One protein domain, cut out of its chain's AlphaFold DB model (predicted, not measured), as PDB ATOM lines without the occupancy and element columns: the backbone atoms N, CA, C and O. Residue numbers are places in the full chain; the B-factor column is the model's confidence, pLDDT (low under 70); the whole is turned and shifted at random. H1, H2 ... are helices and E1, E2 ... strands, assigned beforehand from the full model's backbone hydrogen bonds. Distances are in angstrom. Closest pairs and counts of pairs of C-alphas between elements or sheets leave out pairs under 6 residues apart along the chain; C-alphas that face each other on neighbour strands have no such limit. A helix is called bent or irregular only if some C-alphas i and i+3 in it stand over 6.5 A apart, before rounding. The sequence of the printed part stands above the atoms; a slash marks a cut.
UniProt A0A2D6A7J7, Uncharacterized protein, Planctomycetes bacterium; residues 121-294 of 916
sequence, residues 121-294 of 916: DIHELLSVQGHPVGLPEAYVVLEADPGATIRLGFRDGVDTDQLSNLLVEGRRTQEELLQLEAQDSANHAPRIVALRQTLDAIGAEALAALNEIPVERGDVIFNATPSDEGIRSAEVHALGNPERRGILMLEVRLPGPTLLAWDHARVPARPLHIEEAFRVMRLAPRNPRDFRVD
ATOM      1  N   ASP A 121      12.347 -10.950  40.261       96.50
ATOM      2  CA  ASP A 121      11.489 -10.257  41.259       96.50
ATOM      3  C   ASP A 121      10.008 -10.468  40.902       96.50
ATOM      4  O   ASP A 121       9.414  -9.707  40.133       96.50
ATOM      5  N   ILE A 122       9.422 -11.565  41.380       96.88
ATOM      6  CA  ILE A 122       8.118 -12.056  40.925       96.88
ATOM      7  C   ILE A 122       7.031 -11.661  41.925       96.88
ATOM      8  O   ILE A 122       6.948 -12.230  43.007       96.88
ATOM      9  N   HIS A 123       6.149 -10.728  41.556       93.62
ATOM     10  CA  HIS A 123       4.999 -10.312  42.379       93.62
ATOM     11  C   HIS A 123       3.639 -10.477  41.692       93.62
ATOM     12  O   HIS A 123       2.600 -10.253  42.308       93.62
ATOM     13  N   GLU A 124       3.617 -10.839  40.417       91.56
ATOM     14  CA  GLU A 124       2.425 -11.187  39.659       91.56
ATOM     15  C   GLU A 124       2.772 -12.397  38.785       91.56
ATOM     16  O   GLU A 124       3.933 -12.646  38.471       91.56
ATOM     17  N   LEU A 125       1.762 -13.156  38.382       91.69
ATOM     18  CA  LEU A 125       1.925 -14.400  37.641       91.69
ATOM     19  C   LEU A 125       2.571 -14.190  36.254       91.69
ATOM     20  O   LEU A 125       2.067 -13.409  35.445       91.69
ATOM     21  N   LEU A 126       3.670 -14.879  35.942       94.56
ATOM     22  CA  LEU A 126       4.328 -14.863  34.627       94.56
ATOM     23  C   LEU A 126       3.483 -15.580  33.560       94.56
ATOM     24  O   LEU A 126       2.465 -16.198  33.856       94.56
ATOM     25  N   SER A 127       3.860 -15.426  32.291       94.12
ATOM     26  CA  SER A 127       3.211 -16.110  31.167       94.12
ATOM     27  C   SER A 127       3.243 -17.632  31.337       94.12
ATOM     28  O   SER A 127       4.229 -18.167  31.834       94.12
ATOM     29  N   VAL A 128       2.192 -18.319  30.881       95.00
ATOM     30  CA  VAL A 128       2.265 -19.765  30.623       95.00
ATOM     31  C   VAL A 128       3.122 -19.945  29.381       95.00
ATOM     32  O   VAL A 128       2.786 -19.417  28.315       95.00
ATOM     33  N   GLN A 129       4.240 -20.642  29.527       94.31
ATOM     34  CA  GLN A 129       5.279 -20.713  28.510       94.31
ATOM     35  C   GLN A 129       5.919 -22.099  28.419       94.31
ATOM     36  O   GLN A 129       5.868 -22.892  29.358       94.31
ATOM     37  N   GLY A 130       6.487 -22.382  27.250       91.06
ATOM     38  CA  GLY A 130       7.265 -23.580  26.952       91.06
ATOM     39  C   GLY A 130       8.521 -23.226  26.157       91.06
ATOM     40  O   GLY A 130       8.637 -22.125  25.608       91.06
ATOM     41  N   HIS A 131       9.460 -24.163  26.109       89.19
ATOM     42  CA  HIS A 131      10.772 -23.984  25.492       89.19
ATOM     43  C   HIS A 131      11.041 -25.139  24.522       89.19
ATOM     44  O   HIS A 131      10.562 -26.250  24.759       89.19
ATOM     45  N   PRO A 132      11.788 -24.913  23.428       83.38
ATOM     46  CA  PRO A 132      12.305 -25.996  22.599       83.38
ATOM     47  C   PRO A 132      13.053 -27.078  23.395       83.38
ATOM     48  O   PRO A 132      13.639 -26.814  24.446       83.38
ATOM     49  N   VAL A 133      13.061 -28.295  22.848       80.56
ATOM     50  CA  VAL A 133      13.765 -29.457  23.412       80.56
ATOM     51  C   VAL A 133      15.254 -29.148  23.624       80.56
ATOM     52  O   VAL A 133      15.889 -28.520  22.777       80.56
ATOM     53  N   GLY A 134      15.814 -29.620  24.740       81.31
ATOM     54  CA  GLY A 134      17.225 -29.436  25.098       81.31
ATOM     55  C   GLY A 134      17.526 -28.174  25.911       81.31
ATOM     56  O   GLY A 134      18.695 -27.861  26.118       81.31
ATOM     57  N   LEU A 135      16.499 -27.453  26.375       89.56
ATOM     58  CA  LEU A 135      16.627 -26.242  27.191       89.56
ATOM     59  C   LEU A 135      16.117 -26.493  28.624       89.56
ATOM     60  O   LEU A 135      14.967 -26.170  28.918       89.56
ATOM     61  N   PRO A 136      16.914 -27.118  29.512       93.25
ATOM     62  CA  PRO A 136      16.572 -27.258  30.924       93.25
ATOM     63  C   PRO A 136      16.749 -25.934  31.680       93.25
ATOM     64  O   PRO A 136      17.635 -25.132  31.365       93.25
ATOM     65  N   GLU A 137      15.949 -25.747  32.726       96.56
ATOM     66  CA  GLU A 137      16.008 -24.584  33.615       96.56
ATOM     67  C   GLU A 137      16.066 -25.008  35.086       96.56
ATOM     68  O   GLU A 137      15.604 -26.083  35.470       96.56
ATOM     69  N   ALA A 138      16.637 -24.157  35.930       98.06
ATOM     70  CA  ALA A 138      16.679 -24.338  37.374       98.06
ATOM     71  C   ALA A 138      16.333 -23.036  38.093       98.06
ATOM     72  O   ALA A 138      16.754 -21.967  37.658       98.06
ATOM     73  N   TYR A 139      15.626 -23.134  39.214       98.50
ATOM     74  CA  TYR A 139      15.235 -21.999  40.043       98.50
ATOM     75  C   TYR A 139      15.680 -22.250  41.491       98.50
ATOM     76  O   TYR A 139      15.263 -23.231  42.109       98.50
ATOM     77  N   VAL A 140      16.517 -21.368  42.038       98.50
ATOM     78  CA  VAL A 140      16.901 -21.349  43.461       98.50
ATOM     79  C   VAL A 140      16.123 -20.230  44.145       98.50
ATOM     80  O   VAL A 140      16.262 -19.068  43.762       98.50
ATOM     81  N   VAL A 141      15.291 -20.552  45.133       98.25
ATOM     82  CA  VAL A 141      14.403 -19.585  45.795       98.25
ATOM     83  C   VAL A 141      15.154 -18.858  46.912       98.25
ATOM     84  O   VAL A 141      15.501 -19.447  47.933       98.25
ATOM     85  N   LEU A 142      15.398 -17.562  46.721       96.81
ATOM     86  CA  LEU A 142      16.098 -16.695  47.676       96.81
ATOM     87  C   LEU A 142      15.149 -16.215  48.777       96.81
ATOM     88  O   LEU A 142      15.478 -16.271  49.959       96.81
ATOM     89  N   GLU A 143      13.957 -15.766  48.390       96.31
ATOM     90  CA  GLU A 143      12.893 -15.347  49.302       96.31
ATOM     91  C   GLU A 143      11.528 -15.712  48.714       96.31
ATOM     92  O   GLU A 143      11.343 -15.705  47.498       96.31
ATOM     93  N   ALA A 144      10.558 -15.999  49.577       97.38
ATOM     94  CA  ALA A 144       9.173 -16.222  49.190       97.38
ATOM     95  C   ALA A 144       8.239 -15.725  50.301       97.38
ATOM     96  O   ALA A 144       8.459 -16.010  51.482       97.38
ATOM     97  N   ASP A 145       7.188 -14.998  49.925       97.75
ATOM     98  CA  ASP A 145       6.077 -14.677  50.821       97.75
ATOM     99  C   ASP A 145       5.404 -15.987  51.293       97.75
ATOM    100  O   ASP A 145       5.242 -16.913  50.491       97.75
ATOM    101  N   PRO A 146       4.939 -16.091  52.555       97.12
ATOM    102  CA  PRO A 146       4.325 -17.316  53.067       97.12
ATOM    103  C   PRO A 146       3.188 -17.825  52.174       97.12
ATOM    104  O   PRO A 146       2.231 -17.096  51.896       97.12
ATOM    105  N   GLY A 147       3.273 -19.085  51.739       96.44
ATOM    106  CA  GLY A 147       2.291 -19.706  50.845       96.44
ATOM    107  C   GLY A 147       2.354 -19.239  49.386       96.44
ATOM    108  O   GLY A 147       1.357 -19.378  48.680       96.44
ATOM    109  N   ALA A 148       3.467 -18.654  48.935       97.75
ATOM    110  CA  ALA A 148       3.721 -18.433  47.515       97.75
ATOM    111  C   ALA A 148       3.797 -19.764  46.749       97.75
ATOM    112  O   ALA A 148       4.253 -20.784  47.269       97.75
ATOM    113  N   THR A 149       3.345 -19.745  45.495       97.38
ATOM    114  CA  THR A 149       3.357 -20.908  44.602       97.38
ATOM    115  C   THR A 149       3.895 -20.541  43.218       97.38
ATOM    116  O   THR A 149       3.973 -19.360  42.859       97.38
ATOM    117  N   ILE A 150       4.276 -21.571  42.459       97.69
ATOM    118  CA  ILE A 150       4.565 -21.543  41.019       97.69
ATOM    119  C   ILE A 150       3.745 -22.635  40.310       97.69
ATOM    120  O   ILE A 150       3.248 -23.567  40.955       97.69
ATOM    121  N   ARG A 151       3.619 -22.553  38.981       96.94
ATOM    122  CA  ARG A 151       2.964 -23.572  38.143       96.94
ATOM    123  C   ARG A 151       3.970 -24.271  37.235       96.94
ATOM    124  O   ARG A 151       4.698 -23.581  36.524       96.94
ATOM    125  N   LEU A 152       4.017 -25.607  37.248       96.06
ATOM    126  CA  LEU A 152       5.069 -26.377  36.566       96.06
ATOM    127  C   LEU A 152       4.635 -27.806  36.177       96.06
ATOM    128  O   LEU A 152       4.282 -28.618  37.033       96.06
ATOM    129  N   GLY A 153       4.694 -28.123  34.882       94.81
ATOM    130  CA  GLY A 153       4.223 -29.377  34.285       94.81
ATOM    131  C   GLY A 153       2.699 -29.538  34.342       94.81
ATOM    132  O   GLY A 153       2.028 -28.964  35.202       94.81
ATOM    133  N   PHE A 154       2.126 -30.344  33.445       94.50
ATOM    134  CA  PHE A 154       0.697 -30.660  33.505       94.50
ATOM    135  C   PHE A 154       0.369 -31.572  34.696       94.50
ATOM    136  O   PHE A 154       1.114 -32.508  34.999       94.50
ATOM    137  N   ARG A 155      -0.756 -31.303  35.371       93.12
ATOM    138  CA  ARG A 155      -1.252 -32.122  36.492       93.12
ATOM    139  C   ARG A 155      -1.838 -33.443  36.001       93.12
ATOM    140  O   ARG A 155      -1.502 -34.506  36.511       93.12
ATOM    141  N   ASP A 156      -2.697 -33.348  34.994       88.62
ATOM    142  CA  ASP A 156      -3.404 -34.462  34.364       88.62
ATOM    143  C   ASP A 156      -2.975 -34.581  32.890       88.62
ATOM    144  O   ASP A 156      -2.267 -33.720  32.372       88.62
ATOM    145  N   GLY A 157      -3.393 -35.643  32.196       78.38
ATOM    146  CA  GLY A 157      -3.249 -35.696  30.737       78.38
ATOM    147  C   GLY A 157      -4.172 -34.666  30.081       78.38
ATOM    148  O   GLY A 157      -5.378 -34.692  30.327       78.38
ATOM    149  N   VAL A 158      -3.615 -33.767  29.269       80.44
ATOM    150  CA  VAL A 158      -4.353 -32.641  28.672       80.44
ATOM    151  C   VAL A 158      -4.711 -32.919  27.215       80.44
ATOM    152  O   VAL A 158      -3.842 -33.251  26.408       80.44
ATOM    153  N   ASP A 159      -5.983 -32.713  26.866       84.94
ATOM    154  CA  ASP A 159      -6.416 -32.600  25.473       84.94
ATOM    155  C   ASP A 159      -5.857 -31.295  24.883       84.94
ATOM    156  O   ASP A 159      -6.218 -30.183  25.286       84.94
ATOM    157  N   THR A 160      -4.908 -31.448  23.961       77.56
ATOM    158  CA  THR A 160      -4.166 -30.341  23.352       77.56
ATOM    159  C   THR A 160      -5.056 -29.472  22.482       77.56
ATOM    160  O   THR A 160      -4.910 -28.251  22.502       77.56
ATOM    161  N   ASP A 161      -5.996 -30.078  21.755       86.38
ATOM    162  CA  ASP A 161      -6.915 -29.344  20.896       86.38
ATOM    163  C   ASP A 161      -7.885 -28.539  21.762       86.38
ATOM    164  O   ASP A 161      -8.117 -27.361  21.484       86.38
ATOM    165  N   GLN A 162      -8.400 -29.110  22.857       89.81
ATOM    166  CA  GLN A 162      -9.257 -28.376  23.792       89.81
ATOM    167  C   GLN A 162      -8.531 -27.166  24.402       89.81
ATOM    168  O   GLN A 162      -9.039 -26.045  24.312       89.81
ATOM    169  N   LEU A 163      -7.348 -27.360  25.001       90.44
ATOM    170  CA  LEU A 163      -6.649 -26.267  25.688       90.44
ATOM    171  C   LEU A 163      -6.087 -25.224  24.706       90.44
ATOM    172  O   LEU A 163      -6.138 -24.028  24.991       90.44
ATOM    173  N   SER A 164      -5.606 -25.641  23.531       92.12
ATOM    174  CA  SER A 164      -5.161 -24.716  22.481       92.12
ATOM    175  C   SER A 164      -6.316 -23.848  21.974       92.12
ATOM    176  O   SER A 164      -6.196 -22.620  21.946       92.12
ATOM    177  N   ASN A 165      -7.477 -24.448  21.675       94.00
ATOM    178  CA  ASN A 165      -8.667 -23.702  21.256       94.00
ATOM    179  C   ASN A 165      -9.142 -22.712  22.333       94.00
ATOM    180  O   ASN A 165      -9.476 -21.576  21.996       94.00
ATOM    181  N   LEU A 166      -9.101 -23.094  23.616       95.00
ATOM    182  CA  LEU A 166      -9.433 -22.207  24.738       95.00
ATOM    183  C   LEU A 166      -8.513 -20.972  24.791       95.00
ATOM    184  O   LEU A 166      -8.982 -19.847  24.974       95.00
ATOM    185  N   LEU A 167      -7.204 -21.153  24.589       95.38
ATOM    186  CA  LEU A 167      -6.243 -20.043  24.583       95.38
ATOM    187  C   LEU A 167      -6.362 -19.163  23.326       95.38
ATOM    188  O   LEU A 167      -6.203 -17.943  23.418       95.38
ATOM    189  N   VAL A 168      -6.710 -19.741  22.172       96.19
ATOM    190  CA  VAL A 168      -7.038 -18.991  20.944       96.19
ATOM    191  C   VAL A 168      -8.317 -18.162  21.127       96.19
ATOM    192  O   VAL A 168      -8.344 -16.982  20.760       96.19
ATOM    193  N   GLU A 169      -9.359 -18.721  21.751       95.69
ATOM    194  CA  GLU A 169     -10.566 -17.975  22.130       95.69
ATOM    195  C   GLU A 169     -10.239 -16.858  23.128       95.69
ATOM    196  O   GLU A 169     -10.673 -15.718  22.940       95.69
ATOM    197  N   GLY A 170      -9.402 -17.134  24.133       95.88
ATOM    198  CA  GLY A 170      -8.907 -16.136  25.080       95.88
ATOM    199  C   GLY A 170      -8.173 -14.990  24.388       95.88
ATOM    200  O   GLY A 170      -8.430 -13.820  24.681       95.88
ATOM    201  N   ARG A 171      -7.323 -15.290  23.401       95.69
ATOM    202  CA  ARG A 171      -6.626 -14.263  22.620       95.69
ATOM    203  C   ARG A 171      -7.600 -13.388  21.828       95.69
ATOM    204  O   ARG A 171      -7.513 -12.163  21.900       95.69
ATOM    205  N   ARG A 172      -8.565 -13.993  21.132       95.81
ATOM    206  CA  ARG A 172      -9.615 -13.263  20.400       95.81
ATOM    207  C   ARG A 172     -10.478 -12.403  21.333       95.81
ATOM    208  O   ARG A 172     -10.817 -11.272  20.995       95.81
ATOM    209  N   THR A 173     -10.799 -12.922  22.515       96.19
ATOM    210  CA  THR A 173     -11.567 -12.229  23.563       96.19
ATOM    211  C   THR A 173     -10.802 -11.013  24.100       96.19
ATOM    212  O   THR A 173     -11.393  -9.953  24.307       96.19
ATOM    213  N   GLN A 174      -9.477 -11.120  24.255       96.06
ATOM    214  CA  GLN A 174      -8.612  -9.997  24.630       96.06
ATOM    215  C   GLN A 174      -8.588  -8.917  23.538       96.06
ATOM    216  O   GLN A 174      -8.631  -7.726  23.845       96.06
ATOM    217  N   GLU A 175      -8.537  -9.310  22.267       94.81
ATOM    218  CA  GLU A 175      -8.549  -8.371  21.141       94.81
ATOM    219  C   GLU A 175      -9.890  -7.630  21.019       94.81
ATOM    220  O   GLU A 175      -9.886  -6.419  20.800       94.81
ATOM    221  N   GLU A 176     -11.025  -8.303  21.251       94.56
ATOM    222  CA  GLU A 176     -12.337  -7.642  21.354       94.56
ATOM    223  C   GLU A 176     -12.379  -6.660  22.538       94.56
ATOM    224  O   GLU A 176     -12.805  -5.515  22.376       94.56
ATOM    225  N   LEU A 177     -11.885  -7.068  23.715       93.62
ATOM    226  CA  LEU A 177     -11.829  -6.209  24.903       93.62
ATOM    227  C   LEU A 177     -11.035  -4.925  24.631       93.62
ATOM    228  O   LEU A 177     -11.527  -3.835  24.911       93.62
ATOM    229  N   LEU A 178      -9.842  -5.039  24.043       92.31
ATOM    230  CA  LEU A 178      -8.989  -3.891  23.721       92.31
ATOM    231  C   LEU A 178      -9.622  -2.960  22.675       92.31
ATOM    232  O   LEU A 178      -9.461  -1.742  22.765       92.31
ATOM    233  N   GLN A 179     -10.367  -3.503  21.707       91.69
ATOM    234  CA  GLN A 179     -11.111  -2.700  20.731       91.69
ATOM    235  C   GLN A 179     -12.266  -1.927  21.384       91.69
ATOM    236  O   GLN A 179     -12.436  -0.743  21.091       91.69
ATOM    237  N   LEU A 180     -13.028  -2.556  22.285       90.44
ATOM    238  CA  LEU A 180     -14.136  -1.905  22.995       90.44
ATOM    239  C   LEU A 180     -13.656  -0.901  24.049       90.44
ATOM    240  O   LEU A 180     -14.267   0.152  24.213       90.44
ATOM    241  N   GLU A 181     -12.546  -1.170  24.739       88.00
ATOM    242  CA  GLU A 181     -11.957  -0.210  25.681       88.00
ATOM    243  C   GLU A 181     -11.447   1.052  24.963       88.00
ATOM    244  O   GLU A 181     -11.553   2.145  25.520       88.00
ATOM    245  N   ALA A 182     -11.014   0.940  23.702       87.25
ATOM    246  CA  ALA A 182     -10.685   2.081  22.845       87.25
ATOM    247  C   ALA A 182     -11.914   2.827  22.264       87.25
ATOM    248  O   ALA A 182     -11.759   3.935  21.745       87.25
ATOM    249  N   GLN A 183     -13.123   2.255  22.334       81.38
ATOM    250  CA  GLN A 183     -14.352   2.784  21.723       81.38
ATOM    251  C   GLN A 183     -15.415   3.119  22.784       81.38
ATOM    252  O   GLN A 183     -16.288   2.301  23.065       81.38
ATOM    253  N   ASP A 184     -15.339   4.332  23.350       75.06
ATOM    254  CA  ASP A 184     -16.248   4.882  24.380       75.06
ATOM    255  C   ASP A 184     -16.792   3.824  25.358       75.06
ATOM    256  O   ASP A 184     -17.927   3.337  25.256       75.06
ATOM    257  N   SER A 185     -15.943   3.459  26.319       71.75
ATOM    258  CA  SER A 185     -16.145   2.328  27.226       71.75
ATOM    259  C   SER A 185     -17.453   2.403  28.032       71.75
ATOM    260  O   SER A 185     -17.925   1.375  28.518       71.75
ATOM    261  N   ALA A 186     -18.066   3.588  28.164       75.06
ATOM    262  CA  ALA A 186     -19.336   3.775  28.863       75.06
ATOM    263  C   ALA A 186     -20.504   3.042  28.179       75.06
ATOM    264  O   ALA A 186     -21.315   2.413  28.861       75.06
ATOM    265  N   ASN A 187     -20.561   3.053  26.843       82.69
ATOM    266  CA  ASN A 187     -21.633   2.393  26.081       82.69
ATOM    267  C   ASN A 187     -21.479   0.863  26.045       82.69
ATOM    268  O   ASN A 187     -22.450   0.140  25.830       82.69
ATOM    269  N   HIS A 188     -20.264   0.366  26.291       86.81
ATOM    270  CA  HIS A 188     -19.908  -1.052  26.204       86.81
ATOM    271  C   HIS A 188     -19.672  -1.716  27.569       86.81
ATOM    272  O   HIS A 188     -19.330  -2.898  27.617       86.81
ATOM    273  N   ALA A 189     -19.883  -1.001  28.681       87.06
ATOM    274  CA  ALA A 189     -19.525  -1.457  30.026       87.06
ATOM    275  C   ALA A 189     -20.019  -2.883  30.389       87.06
ATOM    276  O   ALA A 189     -19.203  -3.660  30.888       87.06
ATOM    277  N   PRO A 190     -21.269  -3.309  30.089       92.19
ATOM    278  CA  PRO A 190     -21.702  -4.685  30.364       92.19
ATOM    279  C   PRO A 190     -20.924  -5.742  29.564       92.19
ATOM    280  O   PRO A 190     -20.622  -6.812  30.091       92.19
ATOM    281  N   ARG A 191     -20.564  -5.445  28.305       93.44
ATOM    282  CA  ARG A 191     -19.777  -6.350  27.451       93.44
ATOM    283  C   ARG A 191     -18.318  -6.400  27.897       93.44
ATOM    284  O   ARG A 191     -17.770  -7.490  27.981       93.44
ATOM    285  N   ILE A 192     -17.727  -5.259  28.254       92.12
ATOM    286  CA  ILE A 192     -16.367  -5.162  28.811       92.12
ATOM    287  C   ILE A 192     -16.238  -5.994  30.097       92.12
ATOM    288  O   ILE A 192     -15.282  -6.754  30.241       92.12
ATOM    289  N   VAL A 193     -17.219  -5.916  31.006       93.75
ATOM    290  CA  VAL A 193     -17.248  -6.744  32.226       93.75
ATOM    291  C   VAL A 193     -17.356  -8.234  31.888       93.75
ATOM    292  O   VAL A 193     -16.587  -9.023  32.431       93.75
ATOM    293  N   ALA A 194     -18.244  -8.619  30.967       94.75
ATOM    294  CA  ALA A 194     -18.388 -10.015  30.550       94.75
ATOM    295  C   ALA A 194     -17.106 -10.572  29.900       94.75
ATOM    296  O   ALA A 194     -16.667 -11.659  30.255       94.75
ATOM    297  N   LEU A 195     -16.462  -9.813  29.005       95.50
ATOM    298  CA  LEU A 195     -15.193 -10.199  28.373       95.50
ATOM    299  C   LEU A 195     -14.078 -10.386  29.408       95.50
ATOM    300  O   LEU A 195     -13.340 -11.364  29.338       95.50
ATOM    301  N   ARG A 196     -13.977  -9.492  30.401       94.69
ATOM    302  CA  ARG A 196     -13.019  -9.628  31.511       94.69
ATOM    303  C   ARG A 196     -13.275 -10.899  32.326       94.69
ATOM    304  O   ARG A 196     -12.342 -11.661  32.538       94.69
ATOM    305  N   GLN A 197     -14.531 -11.190  32.669       95.44
ATOM    306  CA  GLN A 197     -14.909 -12.434  33.356       95.44
ATOM    307  C   GLN A 197     -14.569 -13.694  32.541       95.44
ATOM    308  O   GLN A 197     -14.102 -14.679  33.110       95.44
ATOM    309  N   THR A 198     -14.755 -13.669  31.216       96.38
ATOM    310  CA  THR A 198     -14.334 -14.763  30.323       96.38
ATOM    311  C   THR A 198     -12.813 -14.942  30.322       96.38
ATOM    312  O   THR A 198     -12.337 -16.069  30.421       96.38
ATOM    313  N   LEU A 199     -12.040 -13.855  30.263       96.19
ATOM    314  CA  LEU A 199     -10.571 -13.907  30.289       96.19
ATOM    315  C   LEU A 199     -10.025 -14.413  31.632       96.19
ATOM    316  O   LEU A 199      -9.084 -15.206  31.640       96.19
ATOM    317  N   ASP A 200     -10.637 -14.001  32.745       93.69
ATOM    318  CA  ASP A 200     -10.304 -14.491  34.086       93.69
ATOM    319  C   ASP A 200     -10.587 -16.003  34.206       93.69
ATOM    320  O   ASP A 200      -9.760 -16.747  34.737       93.69
ATOM    321  N   ALA A 201     -11.711 -16.480  33.655       95.38
ATOM    322  CA  ALA A 201     -12.063 -17.902  33.630       95.38
ATOM    323  C   ALA A 201     -11.090 -18.736  32.774       95.38
ATOM    324  O   ALA A 201     -10.594 -19.759  33.244       95.38
ATOM    325  N   ILE A 202     -10.752 -18.268  31.566       95.19
ATOM    326  CA  ILE A 202      -9.766 -18.914  30.679       95.19
ATOM    327  C   ILE A 202      -8.387 -18.980  31.348       95.19
ATOM    328  O   ILE A 202      -7.722 -20.015  31.311       95.19
ATOM    329  N   GLY A 203      -7.965 -17.899  32.013       93.44
ATOM    330  CA  GLY A 203      -6.723 -17.880  32.784       93.44
ATOM    331  C   GLY A 203      -6.730 -18.886  33.935       93.44
ATOM    332  O   GLY A 203      -5.755 -19.615  34.114       93.44
ATOM    333  N   ALA A 204      -7.833 -18.976  34.682       93.62
ATOM    334  CA  ALA A 204      -7.984 -19.945  35.764       93.62
ATOM    335  C   ALA A 204      -7.943 -21.399  35.261       93.62
ATOM    336  O   ALA A 204      -7.267 -22.227  35.870       93.62
ATOM    337  N   GLU A 205      -8.600 -21.710  34.140       93.69
ATOM    338  CA  GLU A 205      -8.600 -23.050  33.537       93.69
ATOM    339  C   GLU A 205      -7.206 -23.443  33.015       93.69
ATOM    340  O   GLU A 205      -6.710 -24.527  33.333       93.69
ATOM    341  N   ALA A 206      -6.509 -22.529  32.330       93.12
ATOM    342  CA  ALA A 206      -5.138 -22.750  31.867       93.12
ATOM    343  C   ALA A 206      -4.152 -23.025  33.021       93.12
ATOM    344  O   ALA A 206      -3.265 -23.869  32.898       93.12
ATOM    345  N   LEU A 207      -4.320 -22.357  34.167       94.25
ATOM    346  CA  LEU A 207      -3.505 -22.589  35.367       94.25
ATOM    347  C   LEU A 207      -3.921 -23.846  36.133       94.25
ATOM    348  O   LEU A 207      -3.079 -24.478  36.775       94.25
ATOM    349  N   ALA A 208      -5.200 -24.215  36.068       93.50
ATOM    350  CA  ALA A 208      -5.727 -25.441  36.652       93.50
ATOM    351  C   ALA A 208      -5.296 -26.699  35.883       93.50
ATOM    352  O   ALA A 208      -5.371 -27.783  36.455       93.50
ATOM    353  N   ALA A 209      -4.821 -26.583  34.639       93.94
ATOM    354  CA  ALA A 209      -4.182 -27.682  33.912       93.94
ATOM    355  C   ALA A 209      -2.761 -28.004  34.427       93.94
ATOM    356  O   ALA A 209      -2.273 -29.120  34.238       93.94
ATOM    357  N   LEU A 210      -2.096 -27.050  35.088       95.56
ATOM    358  CA  LEU A 210      -0.723 -27.181  35.586       95.56
ATOM    359  C   LEU A 210      -0.682 -27.596  37.061       95.56
ATOM    360  O   LEU A 210      -1.577 -27.252  37.839       95.56
ATOM    361  N   ASN A 211       0.382 -28.290  37.475       96.44
ATOM    362  CA  ASN A 211       0.612 -28.534  38.897       96.44
ATOM    363  C   ASN A 211       0.890 -27.223  39.625       96.44
ATOM    364  O   ASN A 211       1.642 -26.381  39.139       96.44
ATOM    365  N   GLU A 212       0.345 -27.098  40.830       96.88
ATOM    366  CA  GLU A 212       0.709 -26.054  41.775       96.88
ATOM    367  C   GLU A 212       1.794 -26.560  42.722       96.88
ATOM    368  O   GLU A 212       1.620 -27.579  43.394       96.88
ATOM    369  N   ILE A 213       2.914 -25.841  42.772       97.19
ATOM    370  CA  ILE A 213       4.055 -26.160  43.626       97.19
ATOM    371  C   ILE A 213       4.249 -24.984  44.592       97.19
ATOM    372  O   ILE A 213       4.617 -23.897  44.143       97.19
ATOM    373  N   PRO A 214       3.993 -25.158  45.903       97.25
ATOM    374  CA  PRO A 214       4.403 -24.194  46.922       97.25
ATOM    375  C   PRO A 214       5.916 -23.992  46.893       97.25
ATOM    376  O   PRO A 214       6.636 -24.945  46.584       97.25
ATOM    377  N   VAL A 215       6.395 -22.798  47.235       97.75
ATOM    378  CA  VAL A 215       7.830 -22.484  47.317       97.75
ATOM    379  C   VAL A 215       8.176 -21.704  48.584       97.75
ATOM    380  O   VAL A 215       7.434 -20.816  49.002       97.75
ATOM    381  N   GLU A 216       9.319 -22.032  49.179       97.75
ATOM    382  CA  GLU A 216       9.878 -21.420  50.387       97.75
ATOM    383  C   GLU A 216      11.365 -21.065  50.178       97.75
ATOM    384  O   GLU A 216      12.018 -21.561  49.257       97.75
ATOM    385  N   ARG A 217      11.926 -20.182  51.019       97.19
ATOM    386  CA  ARG A 217      13.353 -19.806  50.952       97.19
ATOM    387  C   ARG A 217      14.244 -21.045  51.085       97.19
ATOM    388  O   ARG A 217      14.120 -21.797  52.047       97.19
ATOM    389  N   GLY A 218      15.192 -21.191  50.162       96.19
ATOM    390  CA  GLY A 218      16.124 -22.316  50.095       96.19
ATOM    391  C   GLY A 218      15.652 -23.483  49.226       96.19
ATOM    392  O   GLY A 218      16.448 -24.389  48.986       96.19
ATOM    393  N   ASP A 219      14.415 -23.467  48.713       98.06
ATOM    394  CA  ASP A 219      13.967 -24.462  47.736       98.06
ATOM    395  C   ASP A 219      14.798 -24.394  46.447       98.06
ATOM    396  O   ASP A 219      15.062 -23.314  45.909       98.06
ATOM    397  N   VAL A 220      15.136 -25.566  45.901       98.31
ATOM    398  CA  VAL A 220      15.664 -25.705  44.539       98.31
ATOM    399  C   VAL A 220      14.675 -26.502  43.698       98.31
ATOM    400  O   VAL A 220      14.307 -27.632  44.031       98.31
ATOM    401  N   ILE A 221      14.251 -25.893  42.594       98.12
ATOM    402  CA  ILE A 221      13.336 -26.469  41.614       98.12
ATOM    403  C   ILE A 221      14.104 -26.678  40.305       98.12
ATOM    404  O   ILE A 221      14.700 -25.738  39.784       98.12
ATOM    405  N   PHE A 222      14.091 -27.891  39.758       97.38
ATOM    406  CA  PHE A 222      14.779 -28.241  38.515       97.38
ATOM    407  C   PHE A 222      13.771 -28.610  37.426       97.38
ATOM    408  O   PHE A 222      13.204 -29.704  37.403       97.38
ATOM    409  N   ASN A 223      13.551 -27.675  36.509       96.25
ATOM    410  CA  ASN A 223      12.670 -27.829  35.364       96.25
ATOM    411  C   ASN A 223      13.436 -28.462  34.185       96.25
ATOM    412  O   ASN A 223      13.875 -27.782  33.256       96.25
ATOM    413  N   ALA A 224      13.676 -29.772  34.277       89.75
ATOM    414  CA  ALA A 224      14.584 -30.488  33.377       89.75
ATOM    415  C   ALA A 224      14.211 -31.970  33.207       89.75
ATOM    416  O   ALA A 224      15.012 -32.886  33.463       89.75
ATOM    417  N   THR A 225      12.970 -32.220  32.798       85.25
ATOM    418  CA  THR A 225      12.467 -33.580  32.598       85.25
ATOM    419  C   THR A 225      13.089 -34.196  31.334       85.25
ATOM    420  O   THR A 225      13.085 -33.554  30.282       85.25
ATOM    421  N   PRO A 226      13.647 -35.421  31.399       74.12
ATOM    422  CA  PRO A 226      14.213 -36.085  30.227       74.12
ATOM    423  C   PRO A 226      13.114 -36.542  29.259       74.12
ATOM    424  O   PRO A 226      12.094 -37.096  29.682       74.12
ATOM    425  N   SER A 227      13.331 -36.336  27.959       67.88
ATOM    426  CA  SER A 227      12.566 -36.961  26.876       67.88
ATOM    427  C   SER A 227      12.754 -38.485  26.871       67.88
ATOM    428  O   SER A 227      13.554 -39.029  27.632       67.88
ATOM    429  N   ASP A 228      12.027 -39.190  26.003       59.66
ATOM    430  CA  ASP A 228      12.209 -40.641  25.834       59.66
ATOM    431  C   ASP A 228      13.586 -40.983  25.218       59.66
ATOM    432  O   ASP A 228      14.139 -42.045  25.492       59.66
ATOM    433  N   GLU A 229      14.190 -40.025  24.505       53.44
ATOM    434  CA  GLU A 229      15.581 -40.026  24.010       53.44
ATOM    435  C   GLU A 229      16.605 -39.590  25.093       53.44
ATOM    436  O   GLU A 229      17.803 -39.478  24.837       53.44
ATOM    437  N   GLY A 230      16.153 -39.301  26.319       62.50
ATOM    438  CA  GLY A 230      16.990 -38.906  27.459       62.50
ATOM    439  C   GLY A 230      17.385 -37.422  27.529       62.50
ATOM    440  O   GLY A 230      17.981 -37.011  28.526       62.50
ATOM    441  N   ILE A 231      17.037 -36.605  26.531       69.25
ATOM    442  CA  ILE A 231      17.376 -35.172  26.463       69.25
ATOM    443  C   ILE A 231      16.528 -34.378  27.466       69.25
ATOM    444  O   ILE A 231      15.297 -34.387  27.385       69.25
ATOM    445  N   ARG A 232      17.154 -33.649  28.397       81.06
ATOM    446  CA  ARG A 232      16.427 -32.831  29.383       81.06
ATOM    447  C   ARG A 232      15.909 -31.536  28.776       81.06
ATOM    448  O   ARG A 232      16.625 -30.840  28.063       81.06
ATOM    449  N   SER A 233      14.664 -31.203  29.095       85.94
ATOM    450  CA  SER A 233      14.001 -29.981  28.632       85.94
ATOM    451  C   SER A 233      13.124 -29.393  29.734       85.94
ATOM    452  O   SER A 233      12.636 -30.131  30.594       85.94
ATOM    453  N   ALA A 234      12.902 -28.081  29.688       92.94
ATOM    454  CA  ALA A 234      11.895 -27.424  30.503       92.94
ATOM    455  C   ALA A 234      10.479 -27.867  30.102       92.94
ATOM    456  O   ALA A 234      10.078 -27.783  28.940       92.94
ATOM    457  N   GLU A 235       9.713 -28.310  31.091       93.75
ATOM    458  CA  GLU A 235       8.272 -28.510  31.007       93.75
ATOM    459  C   GLU A 235       7.537 -27.155  30.982       93.75
ATOM    460  O   GLU A 235       8.079 -26.105  31.358       93.75
ATOM    461  N   VAL A 236       6.268 -27.193  30.557       94.50
ATOM    462  CA  VAL A 236       5.357 -26.036  30.595       94.50
ATOM    463  C   VAL A 236       5.299 -25.427  31.995       94.50
ATOM    464  O   VAL A 236       5.153 -26.146  32.983       94.50
ATOM    465  N   HIS A 237       5.376 -24.104  32.101       96.25
ATOM    466  CA  HIS A 237       5.360 -23.443  33.402       96.25
ATOM    467  C   HIS A 237       4.802 -22.018  33.361       96.25
ATOM    468  O   HIS A 237       4.695 -21.398  32.304       96.25
ATOM    469  N   ALA A 238       4.456 -21.505  34.542       96.25
ATOM    470  CA  ALA A 238       4.209 -20.095  34.823       96.25
ATOM    471  C   ALA A 238       4.670 -19.801  36.259       96.25
ATOM    472  O   ALA A 238       4.136 -20.361  37.218       96.25
ATOM    473  N   LEU A 239       5.676 -18.942  36.420       96.69
ATOM    474  CA  LEU A 239       6.203 -18.586  37.741       96.69
ATOM    475  C   LEU A 239       5.315 -17.538  38.432       96.69
ATOM    476  O   LEU A 239       4.666 -16.726  37.774       96.69
ATOM    477  N   GLY A 240       5.307 -17.522  39.764       94.38
ATOM    478  CA  GLY A 240       4.402 -16.681  40.548       94.38
ATOM    479  C   GLY A 240       2.993 -17.265  40.681       94.38
ATOM    480  O   GLY A 240       2.713 -18.383  40.252       94.38
ATOM    481  N   ASN A 241       2.104 -16.491  41.304       93.75
ATOM    482  CA  ASN A 241       0.801 -16.958  41.780       93.75
ATOM    483  C   ASN A 241      -0.297 -15.880  41.620       93.75
ATOM    484  O   ASN A 241       0.016 -14.681  41.636       93.75
ATOM    485  N   PRO A 242      -1.582 -16.270  41.468       92.00
ATOM    486  CA  PRO A 242      -2.714 -15.337  41.385       92.00
ATOM    487  C   PRO A 242      -2.844 -14.392  42.590       92.00
ATOM    488  O   PRO A 242      -3.268 -13.245  42.435       92.00
ATOM    489  N   GLU A 243      -2.438 -14.846  43.778       92.94
ATOM    490  CA  GLU A 243      -2.487 -14.120  45.052       92.94
ATOM    491  C   GLU A 243      -1.470 -12.970  45.148       92.94
ATOM    492  O   GLU A 243      -1.545 -12.173  46.086       92.94
ATOM    493  N   ARG A 244      -0.542 -12.850  44.185       93.94
ATOM    494  CA  ARG A 244       0.500 -11.803  44.120       93.94
ATOM    495  C   ARG A 244       1.485 -11.811  45.298       93.94
ATOM    496  O   ARG A 244       2.035 -10.767  45.667       93.94
ATOM    497  N   ARG A 245       1.710 -12.997  45.871       95.94
ATOM    498  CA  ARG A 245       2.745 -13.284  46.871       95.94
ATOM    499  C   ARG A 245       4.112 -13.231  46.189       95.94
ATOM    500  O   ARG A 245       4.299 -13.878  45.157       95.94
ATOM    501  N   GLY A 246       5.017 -12.431  46.744       96.62
ATOM    502  CA  GLY A 246       6.362 -12.198  46.231       96.62
ATOM    503  C   GLY A 246       7.237 -13.447  46.240       96.62
ATOM    504  O   GLY A 246       7.175 -14.243  47.175       96.62
ATOM    505  N   ILE A 247       8.064 -13.601  45.208       97.94
ATOM    506  CA  ILE A 247       9.127 -14.602  45.133       97.94
ATOM    507  C   ILE A 247      10.364 -13.939  44.520       97.94
ATOM    508  O   ILE A 247      10.296 -13.388  43.420       97.94
ATOM    509  N   LEU A 248      11.491 -14.027  45.218       97.38
ATOM    510  CA  LEU A 248      12.814 -13.694  44.705       97.38
ATOM    511  C   LEU A 248      13.548 -15.005  44.416       97.38
ATOM    512  O   LEU A 248      13.656 -15.857  45.297       97.38
ATOM    513  N   MET A 249      14.067 -15.184  43.203       97.31
ATOM    514  CA  MET A 249      14.787 -16.410  42.831       97.31
ATOM    515  C   MET A 249      15.940 -16.153  41.860       97.31
ATOM    516  O   MET A 249      15.939 -15.156  41.144       97.31
ATOM    517  N   LEU A 250      16.905 -17.071  41.823       98.50
ATOM    518  CA  LEU A 250      17.926 -17.176  40.782       98.50
ATOM    519  C   LEU A 250      17.487 -18.258  39.783       98.50
ATOM    520  O   LEU A 250      17.482 -19.441  40.116       98.50
ATOM    521  N   GLU A 251      17.128 -17.841  38.574       98.31
ATOM    522  CA  GLU A 251      16.973 -18.692  37.397       98.31
ATOM    523  C   GLU A 251      18.354 -18.998  36.800       98.31
ATOM    524  O   GLU A 251      19.194 -18.108  36.665       98.31
ATOM    525  N   VAL A 252      18.580 -20.247  36.401       98.12
ATOM    526  CA  VAL A 252      19.712 -20.669  35.571       98.12
ATOM    527  C   VAL A 252      19.144 -21.433  34.380       98.12
ATOM    528  O   VAL A 252      18.623 -22.535  34.544       98.12
ATOM    529  N   ARG A 253      19.236 -20.840  33.183       94.62
ATOM    530  CA  ARG A 253      18.738 -21.426  31.928       94.62
ATOM    531  C   ARG A 253      19.781 -21.418  30.817       94.62
ATOM    532  O   ARG A 253      20.730 -20.633  30.845       94.62
ATOM    533  N   LEU A 254      19.574 -22.249  29.799       91.31
ATOM    534  CA  LEU A 254      20.304 -22.122  28.535       91.31
ATOM    535  C   LEU A 254      19.738 -20.978  27.659       91.31
ATOM    536  O   LEU A 254      18.550 -20.655  27.758       91.31
ATOM    537  N   PRO A 255      20.569 -20.369  26.790       85.94
ATOM    538  CA  PRO A 255      20.155 -19.572  25.634       85.94
ATOM    539  C   PRO A 255      19.020 -20.200  24.820       85.94
ATOM    540  O   PRO A 255      19.074 -21.386  24.505       85.94
ATOM    541  N   GLY A 256      18.022 -19.410  24.418       85.00
ATOM    542  CA  GLY A 256      16.908 -19.921  23.612       85.00
ATOM    543  C   GLY A 256      15.624 -19.084  23.676       85.00
ATOM    544  O   GLY A 256      15.484 -18.222  24.545       85.00
ATOM    545  N   PRO A 257      14.676 -19.310  22.746       85.56
ATOM    546  CA  PRO A 257      13.416 -18.578  22.699       85.56
ATOM    547  C   PRO A 257      12.414 -19.086  23.745       85.56
ATOM    548  O   PRO A 257      12.304 -20.286  23.992       85.56
ATOM    549  N   THR A 258      11.607 -18.170  24.279       89.69
ATOM    550  CA  THR A 258      10.447 -18.476  25.130       89.69
ATOM    551  C   THR A 258       9.167 -18.451  24.292       89.69
ATOM    552  O   THR A 258       8.851 -17.439  23.659       89.69
ATOM    553  N   LEU A 259       8.398 -19.542  24.290       92.94
ATOM    554  CA  LEU A 259       7.140 -19.650  23.544       92.94
ATOM    555  C   LEU A 259       5.954 -19.447  24.495       92.94
ATOM    556  O   LEU A 259       5.617 -20.322  25.288       92.94
ATOM    557  N   LEU A 260       5.345 -18.260  24.441       94.56
ATOM    558  CA  LEU A 260       4.231 -17.870  25.306       94.56
ATOM    559  C   LEU A 260       2.919 -18.461  24.776       94.56
ATOM    560  O   LEU A 260       2.423 -18.016  23.742       94.56
ATOM    561  N   ALA A 261       2.328 -19.401  25.512       94.69
ATOM    562  CA  ALA A 261       0.987 -19.916  25.233       94.69
ATOM    563  C   ALA A 261      -0.104 -18.976  25.779       94.69
ATOM    564  O   ALA A 261      -1.111 -18.739  25.117       94.69
ATOM    565  N   TRP A 262       0.102 -18.393  26.967       95.12
ATOM    566  CA  TRP A 262      -0.858 -17.472  27.588       95.12
ATOM    567  C   TRP A 262      -0.169 -16.384  28.412       95.12
ATOM    568  O   TRP A 262       0.853 -16.629  29.048       95.12
ATOM    569  N   ASP A 263      -0.742 -15.176  28.436       93.69
ATOM    570  CA  ASP A 263      -0.173 -14.022  29.151       93.69
ATOM    571  C   ASP A 263      -1.185 -13.266  30.032       93.69
ATOM    572  O   ASP A 263      -1.068 -12.056  30.236       93.69
ATOM    573  N   HIS A 264      -2.196 -13.974  30.550       91.38
ATOM    574  CA  HIS A 264      -3.186 -13.451  31.516       91.38
ATOM    575  C   HIS A 264      -3.866 -12.158  31.061       91.38
ATOM    576  O   HIS A 264      -4.068 -11.232  31.844       91.38
ATOM    577  N   ALA A 265      -4.152 -12.080  29.757       89.50
ATOM    578  CA  ALA A 265      -4.747 -10.926  29.085       89.50
ATOM    579  C   ALA A 265      -4.071  -9.565  29.385       89.50
ATOM    580  O   ALA A 265      -4.716  -8.514  29.299       89.50
ATOM    581  N   ARG A 266      -2.768  -9.556  29.712       87.94
ATOM    582  CA  ARG A 266      -2.030  -8.342  30.094       87.94
ATOM    583  C   ARG A 266      -2.051  -7.243  29.031       87.94
ATOM    584  O   ARG A 266      -2.064  -7.503  27.831       87.94
ATOM    585  N   VAL A 267      -1.991  -5.996  29.504       81.94
ATOM    586  CA  VAL A 267      -1.966  -4.782  28.678       81.94
ATOM    587  C   VAL A 267      -0.662  -4.010  28.947       81.94
ATOM    588  O   VAL A 267      -0.362  -3.751  30.114       81.94
ATOM    589  N   PRO A 268       0.115  -3.617  27.916       85.50
ATOM    590  CA  PRO A 268      -0.097  -3.897  26.492       85.50
ATOM    591  C   PRO A 268       0.040  -5.391  26.162       85.50
ATOM    592  O   PRO A 268       0.850  -6.094  26.764       85.50
ATOM    593  N   ALA A 269      -0.752  -5.863  25.196       87.75
ATOM    594  CA  ALA A 269      -0.744  -7.263  24.784       87.75
ATOM    595  C   ALA A 269       0.592  -7.642  24.130       87.75
ATOM    596  O   ALA A 269       1.055  -6.973  23.203       87.75
ATOM    597  N   ARG A 270       1.197  -8.740  24.594       90.06
ATOM    598  CA  ARG A 270       2.395  -9.334  23.984       90.06
ATOM    599  C   ARG A 270       2.011 -10.302  22.846       90.06
ATOM    600  O   ARG A 270       0.856 -10.739  22.788       90.06
ATOM    601  N   PRO A 271       2.932 -10.632  21.922       90.75
ATOM    602  CA  PRO A 271       2.760 -11.762  21.011       90.75
ATOM    603  C   PRO A 271       2.610 -13.078  21.786       90.75
ATOM    604  O   PRO A 271       3.268 -13.266  22.811       90.75
ATOM    605  N   LEU A 272       1.762 -13.975  21.282       94.06
ATOM    606  CA  LEU A 272       1.623 -15.355  21.754       94.06
ATOM    607  C   LEU A 272       2.018 -16.305  20.617       94.06
ATOM    608  O   LEU A 272       1.797 -15.992  19.448       94.06
ATOM    609  N   HIS A 273       2.565 -17.461  20.976       94.44
ATOM    610  CA  HIS A 273       3.035 -18.516  20.076       94.44
ATOM    611  C   HIS A 273       2.316 -19.823  20.444       94.44
ATOM    612  O   HIS A 273       2.938 -20.774  20.906       94.44
ATOM    613  N   ILE A 274       0.976 -19.811  20.391       93.19
ATOM    614  CA  ILE A 274       0.130 -20.847  21.011       93.19
ATOM    615  C   ILE A 274       0.400 -22.218  20.376       93.19
ATOM    616  O   ILE A 274       0.705 -23.175  21.086       93.19
ATOM    617  N   GLU A 275       0.353 -22.307  19.044       89.94
ATOM    618  CA  GLU A 275       0.611 -23.562  18.332       89.94
ATOM    619  C   GLU A 275       2.052 -24.048  18.518       89.94
ATOM    620  O   GLU A 275       2.279 -25.236  18.748       89.94
ATOM    621  N   GLU A 276       3.040 -23.155  18.428       89.25
ATOM    622  CA  GLU A 276       4.450 -23.514  18.578       89.25
ATOM    623  C   GLU A 276       4.768 -23.977  20.002       89.25
ATOM    624  O   GLU A 276       5.521 -24.933  20.177       89.25
ATOM    625  N   ALA A 277       4.163 -23.344  21.011       89.94
ATOM    626  CA  ALA A 277       4.285 -23.740  22.407       89.94
ATOM    627  C   ALA A 277       3.766 -25.171  22.620       89.94
ATOM    628  O   ALA A 277       4.504 -26.015  23.127       89.94
ATOM    629  N   PHE A 278       2.556 -25.498  22.153       88.31
ATOM    630  CA  PHE A 278       2.018 -26.860  22.287       88.31
ATOM    631  C   PHE A 278       2.796 -27.924  21.501       88.31
ATOM    632  O   PHE A 278       2.800 -29.081  21.911       88.31
ATOM    633  N   ARG A 279       3.502 -27.558  20.421       85.88
ATOM    634  CA  ARG A 279       4.379 -28.491  19.682       85.88
ATOM    635  C   ARG A 279       5.664 -28.859  20.432       85.88
ATOM    636  O   ARG A 279       6.257 -29.881  20.095       85.88
ATOM    637  N   VAL A 280       6.112 -28.051  21.399       83.25
ATOM    638  CA  VAL A 280       7.317 -28.335  22.209       83.25
ATOM    639  C   VAL A 280       6.999 -28.794  23.635       83.25
ATOM    640  O   VAL A 280       7.827 -29.446  24.265       83.25
ATOM    641  N   MET A 281       5.808 -28.481  24.150       87.12
ATOM    642  CA  MET A 281       5.357 -28.917  25.472       87.12
ATOM    643  C   MET A 281       5.105 -30.425  25.516       87.12
ATOM    644  O   MET A 281       4.467 -30.995  24.630       87.12
ATOM    645  N   ARG A 282       5.528 -31.079  26.602       82.38
ATOM    646  CA  ARG A 282       5.214 -32.488  26.833       82.38
ATOM    647  C   ARG A 282       3.875 -32.608  27.553       82.38
ATOM    648  O   ARG A 282       3.693 -32.112  28.654       82.38
ATOM    649  N   LEU A 283       2.930 -33.289  26.912       85.00
ATOM    650  CA  LEU A 283       1.510 -33.333  27.300       85.00
ATOM    651  C   LEU A 283       1.179 -34.398  28.366       85.00
ATOM    652  O   LEU A 283       0.026 -34.556  28.767       85.00
ATOM    653  N   ALA A 284       2.180 -35.173  28.786       85.00
ATOM    654  CA  ALA A 284       2.025 -36.217  29.789       85.00
ATOM    655  C   ALA A 284       1.955 -35.610  31.204       85.00
ATOM    656  O   ALA A 284       2.695 -34.666  31.486       85.00
ATOM    657  N   PRO A 285       1.139 -36.173  32.116       90.19
ATOM    658  CA  PRO A 285       1.067 -35.696  33.492       90.19
ATOM    659  C   PRO A 285       2.416 -35.815  34.215       90.19
ATOM    660  O   PRO A 285       3.235 -36.702  33.936       90.19
ATOM    661  N   ARG A 286       2.627 -34.918  35.180       90.81
ATOM    662  CA  ARG A 286       3.837 -34.823  36.000       90.81
ATOM    663  C   ARG A 286       3.507 -34.839  37.477       90.81
ATOM    664  O   ARG A 286       2.568 -34.185  37.918       90.81
ATOM    665  N   ASN A 287       4.322 -35.548  38.248       91.56
ATOM    666  CA  ASN A 287       4.280 -35.481  39.697       91.56
ATOM    667  C   ASN A 287       5.065 -34.233  40.148       91.56
ATOM    668  O   ASN A 287       6.257 -34.141  39.860       91.56
ATOM    669  N   PRO A 288       4.452 -33.281  40.880       92.25
ATOM    670  CA  PRO A 288       5.120 -32.040  41.278       92.25
ATOM    671  C   PRO A 288       6.353 -32.249  42.168       92.25
ATOM    672  O   PRO A 288       7.188 -31.354  42.279       92.25
ATOM    673  N   ARG A 289       6.491 -33.422  42.803       90.88
ATOM    674  CA  ARG A 289       7.687 -33.766  43.587       90.88
ATOM    675  C   ARG A 289       8.923 -33.999  42.724       90.88
ATOM    676  O   ARG A 289      10.015 -33.749  43.211       90.88
ATOM    677  N   ASP A 290       8.761 -34.414  41.468       90.25
ATOM    678  CA  ASP A 290       9.877 -34.770  40.581       90.25
ATOM    679  C   ASP A 290      10.721 -33.542  40.177       90.25
ATOM    680  O   ASP A 290      11.844 -33.690  39.703       90.25
ATOM    681  N   PHE A 291      10.189 -32.329  40.379       95.19
ATOM    682  CA  PHE A 291      10.886 -31.064  40.142       95.19
ATOM    683  C   PHE A 291      11.632 -30.527  41.370       95.19
ATOM    684  O   PHE A 291      12.456 -29.630  41.221       95.19
ATOM    685  N   ARG A 292      11.337 -31.007  42.586       96.12
ATOM    686  CA  ARG A 292      12.009 -30.553  43.815       96.12
ATOM    687  C   ARG A 292      13.313 -31.322  43.996       96.12
ATOM    688  O   ARG A 292      13.331 -32.540  43.850       96.12
ATOM    689  N   VAL A 293      14.391 -30.606  44.308       95.75
ATOM    690  CA  VAL A 293      15.745 -31.168  44.378       95.75
ATOM    691  C   VAL A 293      16.340 -30.973  45.767       95.75
ATOM    692  O   VAL A 293      16.401 -29.852  46.271       95.75
ATOM    693  N   ASP A 294      16.801 -32.071  46.363       93.75
ATOM    694  CA  ASP A 294      17.535 -32.059  47.627       93.75
ATOM    695  C   ASP A 294      18.945 -31.461  47.448       93.75
ATOM    696  O   ASP A 294      19.567 -31.564  46.389       93.75
TER     697      ASP A 294
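This is residues 121 to 294 of the 916 residues of an uncharacterized protein of Planctomycetes bacterium (UniProt A0A2D6A7J7). A body of three small antiparallel sheets has a long helical hairpin, H1 and H2, reaching away from it and making the longest axis. The twisted sheet E5 - E2 - E6 forms the side of the body away from the hairpin, the pairs E3 - E4 and E1 - E7 lie between that sheet and the hairpin's base, short H3 packs on E1 and E7, and H4 only grazes the three-stranded sheet. The printed part has 174 residues, with seven named strands and four named helices in the order E1 E2 E3 H1 H2 E4 E5 E6 E7 H3 H4, of mixed class. It is compact, with a radius of gyration of the C-alphas of 16.9 A, yet elongated, spanning 56 by 36 by 29 A.

E1, residues 128 to 130, is the antiparallel neighbour of E7, residues 259 to 262, with N 128 and O 262 2.8 A apart. E2, residues 137 to 144, bends by 53 degrees at residue 141 and is the inner strand between E5, residues 220 to 223, and E6, residues 247 to 253; N 139 and O 221 are 2.8 A apart, N 140 and O 250 2.9 A. E3, residues 149 to 154, is antiparallel to E4, residues 210 to 214, with N 150 and O 213 2.9 A apart. H1, residues 160 to 181, and H2, residues 185 to 208, form a helical hairpin; they touch, closest at the C-alphas of Gly 170 and Leu 199, 5.9 A, at a shallow tilt of 24 degrees, opposite ways. H2 is irregular, with C-alphas 187 and 190 8.3 A apart, and has a kink of 45 degrees near residue 192. H3, residues 274 to 280, touches H1 through H1's residues 160 to 168 alone, closest at the C-alphas of Ser 164 and Ile 274, 6.7 A. The closest C-alphas of E7 and H3, Ala 261 and Ile 274, are 4.4 A apart. H4, residues 288 to 291, only grazes the sheet E5 - E2 - E6; the C-alphas of Phe 222 and Phe 291 are its closest to E5, 5.1 A. H1 and H3 have every O i to N i+4 pair within hydrogen-bond range, H2 has 18 of 20, and H4 is too short for such a pair.

E1 begins at C-alpha 128 (2.265, -19.765, 30.623). E2 is 19.0 A long, E3 15.0 A, E4 12.8 A and E6 17.7 A. H1 is 31.2 A and H2 31.1 A long, H2 beginning at C-alpha 185 (-16.145, 2.328, 27.226). H4 ends at C-alpha 291 (10.886, -31.064, 40.142).

The C-alphas farthest apart, Asn 187 and Gly 230, are 56.6 A apart. The printed part has no cut. The links E5 to E6 and E7 to H3 are long. Mean pLDDT of the printed part is 91.3; residues 227 to 231 are under 70.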